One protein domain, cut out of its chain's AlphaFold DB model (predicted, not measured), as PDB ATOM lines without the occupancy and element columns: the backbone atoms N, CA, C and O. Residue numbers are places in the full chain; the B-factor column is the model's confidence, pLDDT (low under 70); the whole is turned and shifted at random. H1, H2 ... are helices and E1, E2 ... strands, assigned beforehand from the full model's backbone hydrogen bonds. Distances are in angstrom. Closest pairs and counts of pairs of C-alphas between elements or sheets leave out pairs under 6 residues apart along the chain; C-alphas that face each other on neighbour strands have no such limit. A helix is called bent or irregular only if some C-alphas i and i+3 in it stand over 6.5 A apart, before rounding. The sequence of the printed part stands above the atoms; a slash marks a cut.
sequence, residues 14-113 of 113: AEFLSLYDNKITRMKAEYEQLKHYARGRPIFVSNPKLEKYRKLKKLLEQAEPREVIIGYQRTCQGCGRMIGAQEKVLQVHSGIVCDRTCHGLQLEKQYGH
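This is residues 14 to 113 of the 113 residues of an uncharacterized protein of Paenibacillus sp. 7197 (UniProt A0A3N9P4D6). A small sheet, E1 E2 E3, with H3 over one face makes a two-layer head, and a long helical hairpin, H1 and H2, reaches away to its free-standing turn, residues 41 to 46. The 100 printed residues, mostly helix, run H1 H2 E1 E2 E3 H3; the sheet is a meander, each strand the antiparallel neighbour of the one before. The whole is loose, radius of gyration of the C-alphas 17.0 A, spanning 51 by 32 by 18 A.

E1 is residues 66 to 69, E2 88 to 92, E3 95 to 97. H1, residues 14 to 39, begins at C-alpha (175.033, 163.155, 237.717), measures 38.0 A and is irregular, C-alphas 33 and 36 being 7.0 A apart. H2 is residues 48 to 63, 22.0 A; H3, residues 100 to 111, ends at C-alpha (162.481, 161.090, 237.871).

Within hydrogen-bond range are N 68 and O 89 of E1 and E2, 2.9 A, and N 90 and O 97 of E2 and E3, 2.8 A. H3 is on the sheet, height 10.0 A. H1 touches H3 with residues 14 to 17 alone, closest C-alphas Leu 17 and Gly 104, 4.7 A. H1 and H2 touch, closest C-alphas Leu 34 and Tyr 53, 5.7 A, opposite ways, only just steep at 38 degrees. Every O i to N i+4 pair is within range in H2 and H3, 18 of 22 in H1.

The printed part has no cut. E1 to E2 is a long link. Residues 39 to 46 and 113 have pLDDT under 70.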
ATOM      1  N   ALA A  14     173.965 163.858 238.428       92.12
ATOM      2  CA  ALA A  14     175.033 163.155 237.717       92.12
ATOM      3  C   ALA A  14     174.745 161.651 237.576       92.12
ATOM      4  O   ALA A  14     174.975 161.072 236.512       92.12
ATOM      5  N   GLU A  15     174.196 161.021 238.619       92.31
ATOM      6  CA  GLU A  15     173.770 159.619 238.571       92.31
ATOM      7  C   GLU A  15     172.610 159.431 237.579       92.31
ATOM      8  O   GLU A  15     172.647 158.503 236.770       92.31
ATOM      9  N   PHE A  16     171.634 160.344 237.551       92.81
ATOM     10  CA  PHE A  16     170.559 160.326 236.553       92.81
ATOM     11  C   PHE A  16     171.081 160.462 235.120       92.81
ATOM     12  O   PHE A  16     170.651 159.717 234.236       92.81
ATOM     13  N   LEU A  17     172.030 161.372 234.889       93.31
ATOM     14  CA  LEU A  17     172.653 161.550 233.579       93.31
ATOM     15  C   LEU A  17     173.388 160.278 233.132       93.31
ATOM     16  O   LEU A  17     173.210 159.826 232.003       93.31
ATOM     17  N   SER A  18     174.142 159.652 234.038       93.81
ATOM     18  CA  SER A  18     174.845 158.392 233.771       93.81
ATOM     19  C   SER A  18     173.881 157.251 233.431       93.81
ATOM     20  O   SER A  18     174.070 156.536 232.444       93.81
ATOM     21  N   LEU A  19     172.792 157.088 234.190       92.81
ATOM     22  CA  LEU A  19     171.761 156.083 233.898       92.81
ATOM     23  C   LEU A  19     171.112 156.307 232.526       92.81
ATOM     24  O   LEU A  19     170.872 155.352 231.780       92.81
ATOM     25  N   TYR A  20     170.860 157.566 232.180       93.06
ATOM     26  CA  TYR A  20     170.315 157.948 230.887       93.06
ATOM     27  C   TYR A  20     171.270 157.614 229.731       93.06
ATOM     28  O   TYR A  20     170.868 156.981 228.751       93.06
ATOM     29  N   ASP A  21     172.548 157.960 229.867       93.69
ATOM     30  CA  ASP A  21     173.574 157.672 228.863       93.69
ATOM     31  C   ASP A  21     173.797 156.167 228.688       93.69
ATOM     32  O   ASP A  21     173.948 155.675 227.565       93.69
ATOM     33  N   ASN A  22     173.740 155.408 229.785       95.56
ATOM     34  CA  ASN A  22     173.799 153.951 229.755       95.56
ATOM     35  C   ASN A  22     172.605 153.361 228.993       95.56
ATOM     36  O   ASN A  22     172.768 152.431 228.197       95.56
ATOM     37  N   LYS A  23     171.401 153.919 229.174       93.31
ATOM     38  CA  LYS A  23     170.212 153.516 228.411       93.31
ATOM     39  C   LYS A  23     170.392 153.783 226.915       93.31
ATOM     40  O   LYS A  23     170.108 152.893 226.114       93.31
ATOM     41  N   ILE A  24     170.898 154.958 226.533       94.31
ATOM     42  CA  ILE A  24     171.197 155.280 225.128       94.31
ATOM     43  C   ILE A  24     172.247 154.324 224.566       94.31
ATOM     44  O   ILE A  24     172.042 153.762 223.493       94.31
ATOM     45  N   THR A  25     173.331 154.082 225.298       95.38
ATOM     46  CA  THR A  25     174.405 153.171 224.883       95.38
ATOM     47  C   THR A  25     173.876 151.763 224.610       95.38
ATOM     48  O   THR A  25     174.173 151.181 223.567       95.38
ATOM     49  N   ARG A  26     173.012 151.234 225.486       95.31
ATOM     50  CA  ARG A  26     172.361 149.930 225.280       95.31
ATOM     51  C   ARG A  26     171.463 149.917 224.044       95.31
ATOM     52  O   ARG A  26     171.531 148.973 223.262       95.31
ATOM     53  N   MET A  27     170.664 150.966 223.840       94.00
ATOM     54  CA  MET A  27     169.826 151.102 222.643       94.00
ATOM     55  C   MET A  27     170.670 151.178 221.361       94.00
ATOM     56  O   MET A  27     170.320 150.548 220.369       94.00
ATOM     57  N   LYS A  28     171.804 151.890 221.373       94.31
ATOM     58  CA  LYS A  28     172.735 151.961 220.234       94.31
ATOM     59  C   LYS A  28     173.349 150.604 219.907       94.31
ATOM     60  O   LYS A  28     173.389 150.222 218.739       94.31
ATOM     61  N   ALA A  29     173.784 149.864 220.925       94.12
ATOM     62  CA  ALA A  29     174.335 148.524 220.743       94.12
ATOM     63  C   ALA A  29     173.309 147.578 220.096       94.12
ATOM     64  O   ALA A  29     173.617 146.887 219.126       94.12
ATOM     65  N   GLU A  30     172.065 147.598 220.579       93.38
ATOM     66  CA  GLU A  30     170.976 146.812 219.997       93.38
ATOM     67  C   GLU A  30     170.620 147.270 218.570       93.38
ATOM     68  O   GLU A  30     170.353 146.448 217.693       93.38
ATOM     69  N   TYR A  31     170.664 148.577 218.302       92.19
ATOM     70  CA  TYR A  31     170.418 149.131 216.972       92.19
ATOM     71  C   TYR A  31     171.446 148.640 215.953       92.19
ATOM     72  O   TYR A  31     171.059 148.200 214.869       92.19
ATOM     73  N   GLU A  32     172.733 148.652 216.299       90.88
ATOM     74  CA  GLU A  32     173.790 148.165 215.407       90.88
ATOM     75  C   GLU A  32     173.661 146.658 215.137       90.88
ATOM     76  O   GLU A  32     173.783 146.241 213.985       90.88
ATOM     77  N   GLN A  33     173.279 145.850 216.133       89.94
ATOM     78  CA  GLN A  33     172.980 144.424 215.922       89.94
ATOM     79  C   GLN A  33     171.820 144.202 214.935       89.94
ATOM     80  O   GLN A  33     171.823 143.243 214.160       89.94
ATOM     81  N   LEU A  34     170.816 145.084 214.946       86.62
ATOM     82  CA  LEU A  34     169.622 144.963 214.107       86.62
ATOM     83  C   LEU A  34     169.755 145.631 212.729       86.62
ATOM     84  O   LEU A  34     168.958 145.362 211.827       86.62
ATOM     85  N   LYS A  35     170.764 146.476 212.529       85.19
ATOM     86  CA  LYS A  35     170.967 147.272 211.309       85.19
ATOM     87  C   LYS A  35     171.072 146.436 210.038       85.19
ATOM     88  O   LYS A  35     170.630 146.871 208.976       85.19
ATOM     89  N   HIS A  36     171.598 145.216 210.131       80.00
ATOM     90  CA  HIS A  36     171.706 144.302 208.993       80.00
ATOM     91  C   HIS A  36     170.336 143.872 208.439       80.00
ATOM     92  O   HIS A  36     170.208 143.685 207.230       80.00
ATOM     93  N   TYR A  37     169.291 143.811 209.273       75.81
ATOM     94  CA  TYR A  37     167.928 143.495 208.820       75.81
ATOM     95  C   TYR A  37     167.318 144.608 207.958       75.81
ATOM     96  O   TYR A  37     166.422 144.335 207.165       75.81
ATOM     97  N   ALA A  38     167.817 145.844 208.061       70.69
ATOM     98  CA  ALA A  38     167.375 146.962 207.228       70.69
ATOM     99  C   ALA A  38     167.945 146.921 205.798       70.69
ATOM    100  O   ALA A  38     167.431 147.613 204.923       70.69
ATOM    101  N   ARG A  39     169.000 146.128 205.554       69.75
ATOM    102  CA  ARG A  39     169.653 145.986 204.238       69.75
ATOM    103  C   ARG A  39     169.077 144.844 203.388       69.75
ATOM    104  O   ARG A  39     169.485 144.683 202.241       69.75
ATOM    105  N   GLY A  40     168.159 144.042 203.932       60.34
ATOM    106  CA  GLY A  40     167.485 142.972 203.195       60.34
ATOM    107  C   GLY A  40     166.419 143.520 202.239       60.34
ATOM    108  O   GLY A  40     165.716 144.470 202.579       60.34
ATOM    109  N   ARG A  41     166.289 142.917 201.046       56.62
ATOM    110  CA  ARG A  41     165.199 143.202 200.090       56.62
ATOM    111  C   ARG A  41     163.831 143.118 200.792       56.62
ATOM    112  O   ARG A  41     163.707 142.343 201.741       56.62
ATOM    113  N   PRO A  42     162.808 143.865 200.334       53.53
ATOM    114  CA  PRO A  42     161.476 143.830 200.925       53.53
ATOM    115  C   PRO A  42     160.855 142.451 200.687       53.53
ATOM    116  O   PRO A  42     160.211 142.200 199.675       53.53
ATOM    117  N   ILE A  43     161.083 141.521 201.608       55.56
ATOM    118  CA  ILE A  43     160.272 140.316 201.699       55.56
ATOM    119  C   ILE A  43     158.954 140.810 202.300       55.56
ATOM    120  O   ILE A  43     158.959 141.403 203.377       55.56
ATOM    121  N   PHE A  44     157.854 140.636 201.567       54.84
ATOM    122  CA  PHE A  44     156.494 141.125 201.849       54.84
ATOM    123  C   PHE A  44     155.846 140.524 203.120       54.84
ATOM    124  O   PHE A  44     154.628 140.426 203.225       54.84
ATOM    125  N   VAL A  45     156.650 140.118 204.100       57.94
ATOM    126  CA  VAL A  45     156.232 139.497 205.355       57.94
ATOM    127  C   VAL A  45     156.693 140.395 206.499       57.94
ATOM    128  O   VAL A  45     157.838 140.856 206.517       57.94
ATOM    129  N   SER A  46     155.807 140.670 207.454       68.88
ATOM    130  CA  SER A  46     156.116 141.411 208.677       68.88
ATOM    131  C   SER A  46     157.289 140.753 209.412       68.88
ATOM    132  O   SER A  46     157.136 139.740 210.083       68.88
ATOM    133  N   ASN A  47     158.495 141.313 209.272       79.44
ATOM    134  CA  ASN A  47     159.669 140.847 210.003       79.44
ATOM    135  C   ASN A  47     159.725 141.567 211.363       79.44
ATOM    136  O   ASN A  47     160.031 142.767 211.388       79.44
ATOM    137  N   PRO A  48     159.512 140.870 212.498       84.94
ATOM    138  CA  PRO A  48     159.511 141.500 213.819       84.94
ATOM    139  C   PRO A  48     160.836 142.200 214.146       84.94
ATOM    140  O   PRO A  48     160.861 143.202 214.856       84.94
ATOM    141  N   LYS A  49     161.959 141.717 213.594       86.56
ATOM    142  CA  LYS A  49     163.278 142.338 213.781       86.56
ATOM    143  C   LYS A  49     163.408 143.649 213.005       86.56
ATOM    144  O   LYS A  49     164.031 144.582 213.506       86.56
ATOM    145  N   LEU A  50     162.791 143.750 211.825       84.19
ATOM    146  CA  LEU A  50     162.737 144.996 211.055       84.19
ATOM    147  C   LEU A  50     161.831 146.031 211.734       84.19
ATOM    148  O   LEU A  50     162.176 147.210 211.787       84.19
ATOM    149  N   GLU A  51     160.698 145.601 212.289       87.94
ATOM    150  CA  GLU A  51     159.831 146.473 213.087       87.94
ATOM    151  C   GLU A  51     160.555 146.975 214.341       87.94
ATOM    152  O   GLU A  51     160.584 148.179 214.608       87.94
ATOM    153  N   LYS A  52     161.237 146.071 215.053       90.06
ATOM    154  CA  LYS A  52     162.068 146.413 216.209       90.06
ATOM    155  C   LYS A  52     163.176 147.403 215.844       90.06
ATOM    156  O   LYS A  52     163.335 148.399 216.544       90.06
ATOM    157  N   TYR A  53     163.879 147.190 214.729       89.81
ATOM    158  CA  TYR A  53     164.874 148.130 214.200       89.81
ATOM    159  C   TYR A  53     164.275 149.525 213.963       89.81
ATOM    160  O   TYR A  53     164.818 150.519 214.440       89.81
ATOM    161  N   ARG A  54     163.129 149.612 213.272       89.12
ATOM    162  CA  ARG A  54     162.450 150.890 212.986       89.12
ATOM    163  C   ARG A  54     162.018 151.603 214.267       89.12
ATOM    164  O   ARG A  54     162.217 152.811 214.390       89.12
ATOM    165  N   LYS A  55     161.465 150.862 215.229       91.88
ATOM    166  CA  LYS A  55     161.068 151.396 216.536       91.88
ATOM    167  C   LYS A  55     162.277 151.930 217.302       91.88
ATOM    168  O   LYS A  55     162.228 153.043 217.812       91.88
ATOM    169  N   LEU A  56     163.368 151.168 217.337       92.56
ATOM    170  CA  LEU A  56     164.592 151.552 218.030       92.56
ATOM    171  C   LEU A  56     165.266 152.768 217.387       92.56
ATOM    172  O   LEU A  56     165.689 153.667 218.106       92.56
ATOM    173  N   LYS A  57     165.276 152.850 216.049       92.00
ATOM    174  CA  LYS A  57     165.730 154.034 215.309       92.00
ATOM    175  C   LYS A  57     164.975 155.287 215.758       92.00
ATOM    176  O   LYS A  57     165.597 156.271 216.141       92.00
ATOM    177  N   LYS A  58     163.638 155.223 215.779       91.81
ATOM    178  CA  LYS A  58     162.783 156.338 216.213       91.81
ATOM    179  C   LYS A  58     163.040 156.721 217.675       91.81
ATOM    180  O   LYS A  58     163.076 157.903 217.997       91.81
ATOM    181  N   LEU A  59     163.227 155.734 218.554       92.44
ATOM    182  CA  LEU A  59     163.544 155.983 219.963       92.44
ATOM    183  C   LEU A  59     164.907 156.664 220.132       92.44
ATOM    184  O   LEU A  59     165.004 157.607 220.910       92.44
ATOM    185  N   LEU A  60     165.936 156.233 219.398       92.69
ATOM    186  CA  LEU A  60     167.262 156.858 219.428       92.69
ATOM    187  C   LEU A  60     167.228 158.294 218.900       92.69
ATOM    188  O   LEU A  60     167.746 159.188 219.557       92.69
ATOM    189  N   GLU A  61     166.537 158.549 217.785       90.31
ATOM    190  CA  GLU A  61     166.360 159.906 217.242       90.31
ATOM    191  C   GLU A  61     165.686 160.864 218.242       90.31
ATOM    192  O   GLU A  61     165.961 162.065 218.243       90.31
ATOM    193  N   GLN A  62     164.800 160.344 219.094       88.06
ATOM    194  CA  GLN A  62     164.102 161.121 220.119       88.06
ATOM    195  C   GLN A  62     164.889 161.254 221.426       88.06
ATOM    196  O   GLN A  62     164.737 162.260 222.115       88.06
ATOM    197  N   ALA A  63     165.668 160.236 221.788       89.00
ATOM    198  CA  ALA A  63     166.406 160.194 223.041       89.00
ATOM    199  C   ALA A  63     167.761 160.896 222.940       89.00
ATOM    200  O   ALA A  63     168.195 161.512 223.899       89.00
ATOM    201  N   GLU A  64     168.464 160.827 221.813       91.69
ATOM    202  CA  GLU A  64     169.807 161.398 221.746       91.69
ATOM    203  C   GLU A  64     169.795 162.926 221.890       91.69
ATOM    204  O   GLU A  64     169.167 163.612 221.074       91.69
ATOM    205  N   PRO A  65     170.503 163.476 222.898       93.62
ATOM    206  CA  PRO A  65     170.669 164.912 223.019       93.62
ATOM    207  C   PRO A  65     171.425 165.465 221.812       93.62
ATOM    208  O   PRO A  65     172.438 164.901 221.397       93.62
ATOM    209  N   ARG A  66     170.949 166.578 221.258       94.88
ATOM    210  CA  ARG A  66     171.515 167.204 220.059       94.88
ATOM    211  C   ARG A  66     171.896 168.643 220.331       94.88
ATOM    212  O   ARG A  66     171.103 169.402 220.878       94.88
ATOM    213  N   GLU A  67     173.098 169.027 219.930       95.69
ATOM    214  CA  GLU A  67     173.504 170.427 219.978       95.69
ATOM    215  C   GLU A  67     172.815 171.203 218.853       95.69
ATOM    216  O   GLU A  67     172.894 170.817 217.687       95.69
ATOM    217  N   VAL A  68     172.127 172.288 219.203       95.62
ATOM    218  CA  VAL A  68     171.395 173.135 218.253       95.62
ATOM    219  C   VAL A  68     171.591 174.609 218.592       95.62
ATOM    220  O   VAL A  68     171.925 174.952 219.725       95.62
ATOM    221  N   ILE A  69     171.363 175.486 217.616       95.94
ATOM    222  CA  ILE A  69     171.266 176.935 217.829       95.94
ATOM    223  C   ILE A  69     169.788 177.309 217.771       95.94
ATOM    224  O   ILE A  69     169.090 176.940 216.824       95.94
ATOM    225  N   ILE A  70     169.291 178.015 218.785       92.56
ATOM    226  CA  ILE A  70     167.880 178.421 218.850       92.56
ATOM    227  C   ILE A  70     167.669 179.790 218.206       92.56
ATOM    228  O   ILE A  70     168.452 180.711 218.403       92.56
ATOM    229  N   GLY A  71     166.579 179.953 217.455       93.06
ATOM    230  CA  GLY A  71     166.264 181.221 216.781       93.06
ATOM    231  C   GLY A  71     165.568 182.267 217.661       93.06
ATOM    232  O   GLY A  71     165.379 183.398 217.231       93.06
ATOM    233  N   TYR A  72     165.160 181.902 218.875       93.69
ATOM    234  CA  TYR A  72     164.380 182.744 219.784       93.69
ATOM    235  C   TYR A  72     164.728 182.420 221.239       93.69
ATOM    236  O   TYR A  72     165.297 181.367 221.524       93.69
ATOM    237  N   GLN A  73     164.339 183.296 222.167       95.44
ATOM    238  CA  GLN A  73     164.582 183.090 223.594       95.44
ATOM    239  C   GLN A  73     163.789 181.901 224.159       95.44
ATOM    240  O   GLN A  73     162.607 181.708 223.852       95.44
ATOM    241  N   ARG A  74     164.433 181.102 225.017       95.50
ATOM    242  CA  ARG A  74     163.815 179.963 225.721       95.50
ATOM    243  C   ARG A  74     164.334 179.829 227.140       95.50
ATOM    244  O   ARG A  74     165.469 180.174 227.433       95.50
ATOM    245  N   THR A  75     163.519 179.247 228.010       97.00
ATOM    246  CA  THR A  75     163.929 178.904 229.372       97.00
ATOM    247  C   THR A  75     164.571 177.520 229.403       97.00
ATOM    248  O   THR A  75     164.000 176.545 228.910       97.00
ATOM    249  N   CYS A  76     165.754 177.437 230.004       97.25
ATOM    250  CA  CYS A  76     166.486 176.200 230.241       97.25
ATOM    251  C   CYS A  76     165.710 175.298 231.210       97.25
ATOM    252  O   CYS A  76     165.482 175.677 232.357       97.25
ATOM    253  N   GLN A  77     165.345 174.087 230.784       96.56
ATOM    254  CA  GLN A  77     164.539 173.165 231.605       96.56
ATOM    255  C   GLN A  77     165.297 172.620 232.833       96.56
ATOM    256  O   GLN A  77     164.688 172.180 233.807       96.56
ATOM    257  N   GLY A  78     166.631 172.682 232.811       95.25
ATOM    258  CA  GLY A  78     167.491 172.300 233.932       95.25
ATOM    259  C   GLY A  78     167.547 173.369 235.014       95.25
ATOM    260  O   GLY A  78     166.990 173.195 236.094       95.25
ATOM    261  N   CYS A  79     168.209 174.492 234.732       95.81
ATOM    262  CA  CYS A  79     168.488 175.530 235.730       95.81
ATOM    263  C   CYS A  79     167.485 176.697 235.757       95.81
ATOM    264  O   CYS A  79     167.571 177.538 236.641       95.81
ATOM    265  N   GLY A  80     166.551 176.785 234.805       95.75
ATOM    266  CA  GLY A  80     165.595 177.897 234.713       95.75
ATOM    267  C   GLY A  80     166.162 179.192 234.118       95.75
ATOM    268  O   GLY A  80     165.421 180.159 233.964       95.75
ATOM    269  N   ARG A  81     167.451 179.231 233.742       95.88
ATOM    270  CA  ARG A  81     168.059 180.396 233.080       95.88
ATOM    271  C   ARG A  81     167.359 180.693 231.755       95.88
ATOM    272  O   ARG A  81     167.062 179.776 230.985       95.88
ATOM    273  N   MET A  82     167.159 181.973 231.463       97.00
ATOM    274  CA  MET A  82     166.759 182.423 230.135       97.00
ATOM    275  C   MET A  82     167.944 182.305 229.172       97.00
ATOM    276  O   MET A  82     169.029 182.811 229.446       97.00
ATOM    277  N   ILE A  83     167.735 181.607 228.066       95.62
ATOM    278  CA  ILE A  83     168.693 181.440 226.982       95.62
ATOM    279  C   ILE A  83     168.303 182.417 225.874       95.62
ATOM    280  O   ILE A  83     167.152 182.427 225.428       95.62
ATOM    281  N   GLY A  84     169.258 183.242 225.460       92.88
ATOM    282  CA  GLY A  84     169.162 184.183 224.357       92.88
ATOM    283  C   GLY A  84     168.937 183.507 223.006       92.88
ATOM    284  O   GLY A  84     169.222 182.325 222.807       92.88
ATOM    285  N   ALA A  85     168.434 184.280 222.045       92.56
ATOM    286  CA  ALA A  85     168.441 183.850 220.652       92.56
ATOM    287  C   ALA A  85     169.890 183.695 220.156       92.56
ATOM    288  O   ALA A  85     170.782 184.405 220.611       92.56
ATOM    289  N   GLN A  86     170.106 182.789 219.202       94.50
ATOM    290  CA  GLN A  86     171.407 182.450 218.611       94.50
ATOM    291  C   GLN A  86     172.418 181.795 219.571       94.50
ATOM    292  O   GLN A  86     173.564 181.566 219.190       94.50
ATOM    293  N   GLU A  87     172.013 181.423 220.788       93.81
ATOM    294  CA  GLU A  87     172.864 180.633 221.679       93.81
ATOM    295  C   GLU A  87     172.862 179.146 221.295       93.81
ATOM    296  O   GLU A  87     171.840 178.578 220.888       93.81
ATOM    297  N   LYS A  88     174.024 178.505 221.463       96.25
ATOM    298  CA  LYS A  88     174.178 177.054 221.343       96.25
ATOM    299  C   LYS A  88     173.632 176.384 222.602       96.25
ATOM    300  O   LYS A  88     174.006 176.745 223.714       96.25
ATOM    301  N   VAL A  89     172.769 175.395 222.417       96.81
ATOM    302  CA  VAL A  89     172.087 174.664 223.489       96.81
ATOM    303  C   VAL A  89     172.064 173.172 223.201       96.81
ATOM    304  O   VAL A  89     172.356 172.733 222.087       96.81
ATOM    305  N   LEU A  90     171.641 172.392 224.189       96.75
ATOM    306  CA  LEU A  90     171.361 170.976 224.040       96.75
ATOM    307  C   LEU A  90     169.843 170.751 223.971       96.75
ATOM    308  O   LEU A  90     169.116 170.957 224.943       96.75
ATOM    309  N   GLN A  91     169.352 170.316 222.814       95.62
ATOM    310  CA  GLN A  91     167.994 169.815 222.656       95.62
ATOM    311  C   GLN A  91     167.924 168.380 223.179       95.62
ATOM    312  O   GLN A  91     168.696 167.517 222.767       95.62
ATOM    313  N   VAL A  92     166.987 168.130 224.080       94.44
ATOM    314  CA  VAL A  92     166.731 166.837 224.722       94.44
ATOM    315  C   VAL A  92     165.276 166.439 224.484       94.44
ATOM    316  O   VAL A  92     164.469 167.254 224.039       94.44
ATOM    317  N   HIS A  93     164.917 165.190 224.785       88.12
ATOM    318  CA  HIS A  93     163.568 164.668 224.526       88.12
ATOM    319  C   HIS A  93     162.439 165.563 225.074       88.12
ATOM    320  O   HIS A  93     161.410 165.746 224.432       88.12
ATOM    321  N   SER A  94     162.648 166.132 226.260       89.00
ATOM    322  CA  SER A  94     161.670 166.920 227.011       89.00
ATOM    323  C   SER A  94     161.772 168.434 226.793       89.00
ATOM    324  O   SER A  94     160.997 169.180 227.389       89.00
ATOM    325  N   GLY A  95     162.713 168.918 225.974       92.88
ATOM    326  CA  GLY A  95     162.878 170.350 225.736       92.88
ATOM    327  C   GLY A  95     164.308 170.765 225.418       92.88
ATOM    328  O   GLY A  95     165.015 170.111 224.657       92.88
ATOM    329  N   ILE A  96     164.723 171.904 225.969       95.69
ATOM    330  CA  ILE A  96     166.037 172.506 225.730       95.69
ATOM    331  C   ILE A  96     166.713 172.766 227.072       95.69
ATOM    332  O   ILE A  96     166.097 173.278 228.013       95.69
ATOM    333  N   VAL A  97     167.995 172.437 227.145       97.25
ATOM    334  CA  VAL A  97     168.860 172.715 228.286       97.25
ATOM    335  C   VAL A  97     170.145 173.384 227.817       97.25
ATOM    336  O   VAL A  97     170.561 173.263 226.670       97.25
ATOM    337  N   CYS A  98     170.752 174.128 228.726       95.81
ATOM    338  CA  CYS A  98     171.921 174.953 228.482       95.81
ATOM    339  C   CYS A  98     173.138 174.082 228.132       95.81
ATOM    340  O   CYS A  98     173.898 174.384 227.222       95.81
ATOM    341  N   ASP A  99     173.286 172.977 228.861       95.44
ATOM    342  CA  ASP A  99     174.406 172.054 228.781       95.44
ATOM    343  C   ASP A  99     174.022 170.682 229.368       95.44
ATOM    344  O   ASP A  99     172.873 170.416 229.747       95.44
ATOM    345  N   ARG A 100     175.011 169.790 229.454       94.50
ATOM    346  CA  ARG A 100     174.844 168.437 229.993       94.50
ATOM    347  C   ARG A 100     174.566 168.412 231.493       94.50
ATOM    348  O   ARG A 100     173.805 167.555 231.935       94.50
ATOM    349  N   THR A 101     175.094 169.360 232.260       94.81
ATOM    350  CA  THR A 101     174.798 169.488 233.694       94.81
ATOM    351  C   THR A 101     173.319 169.810 233.906       94.81
ATOM    352  O   THR A 101     172.632 169.155 234.689       94.81
ATOM    353  N   CYS A 102     172.790 170.755 233.131       96.25
ATOM    354  CA  CYS A 102     171.379 171.118 233.127       96.25
ATOM    355  C   CYS A 102     170.484 169.976 232.640       96.25
ATOM    356  O   CYS A 102     169.356 169.860 233.115       96.25
ATOM    357  N   HIS A 103     170.966 169.114 231.740       96.31
ATOM    358  CA  HIS A 103     170.258 167.883 231.394       96.31
ATOM    359  C   HIS A 103     170.129 166.956 232.611       96.31
ATOM    360  O   HIS A 103     169.031 166.503 232.911       96.31
ATOM    361  N   GLY A 104     171.216 166.732 233.358       95.00
ATOM    362  CA  GLY A 104     171.184 165.939 234.592       95.00
ATOM    363  C   GLY A 104     170.169 166.477 235.605       95.00
ATOM    364  O   GLY A 104     169.325 165.725 236.086       95.00
ATOM    365  N   LEU A 105     170.178 167.794 235.851       95.12
ATOM    366  CA  LEU A 105     169.203 168.461 236.729       95.12
ATOM    367  C   LEU A 105     167.763 168.300 236.229       95.12
ATOM    368  O   LEU A 105     166.835 168.106 237.009       95.12
ATOM    369  N   GLN A 106     167.554 168.391 234.917       95.69
ATOM    370  CA  GLN A 106     166.238 168.217 234.310       95.69
ATOM    371  C   GLN A 106     165.739 166.767 234.418       95.69
ATOM    372  O   GLN A 106     164.541 166.560 234.597       95.69
ATOM    373  N   LEU A 107     166.626 165.770 234.343       93.88
ATOM    374  CA  LEU A 107     166.290 164.362 234.574       93.88
ATOM    375  C   LEU A 107     165.962 164.096 236.047       93.88
ATOM    376  O   LEU A 107     164.957 163.456 236.338       93.88
ATOM    377  N   GLU A 108     166.757 164.636 236.971       93.75
ATOM    378  CA  GLU A 108     166.493 164.554 238.413       93.75
ATOM    379  C   GLU A 108     165.123 165.146 238.763       93.75
ATOM    380  O   GLU A 108     164.336 164.512 239.457       93.75
ATOM    381  N   LYS A 109     164.772 166.310 238.204       91.56
ATOM    382  CA  LYS A 109     163.443 166.917 238.387       91.56
ATOM    383  C   LYS A 109     162.288 166.069 237.856       91.56
ATOM    384  O   LYS A 109     161.170 166.234 238.316       91.56
ATOM    385  N   GLN A 110     162.523 165.228 236.851       90.12
ATOM    386  CA  GLN A 110     161.474 164.403 236.248       90.12
ATOM    387  C   GLN A 110     161.317 163.045 236.927       90.12
ATOM    388  O   GLN A 110     160.213 162.505 236.950       90.12
ATOM    389  N   TYR A 111     162.414 162.485 237.434       89.31
ATOM    390  CA  TYR A 111     162.481 161.090 237.871       89.31
ATOM    391  C   TYR A 111     162.965 160.911 239.319       89.31
ATOM    392  O   TYR A 111     163.014 159.783 239.795       89.31
ATOM    393  N   GLY A 112     163.334 161.987 240.017       80.19
ATOM    394  CA  GLY A 112     163.851 161.976 241.393       80.19
ATOM    395  C   GLY A 112     162.791 161.987 242.496       80.19
ATOM    396  O   GLY A 112     163.113 162.359 243.627       80.19
ATOM    397  N   HIS A 113     161.547 161.629 242.169       64.12
ATOM    398  CA  HIS A 113     160.413 161.574 243.096       64.12
ATOM    399  C   HIS A 113     160.231 160.184 243.700       64.12
ATOM    400  O   HIS A 113     160.350 159.193 242.945       64.12
TER     401      HIS A 113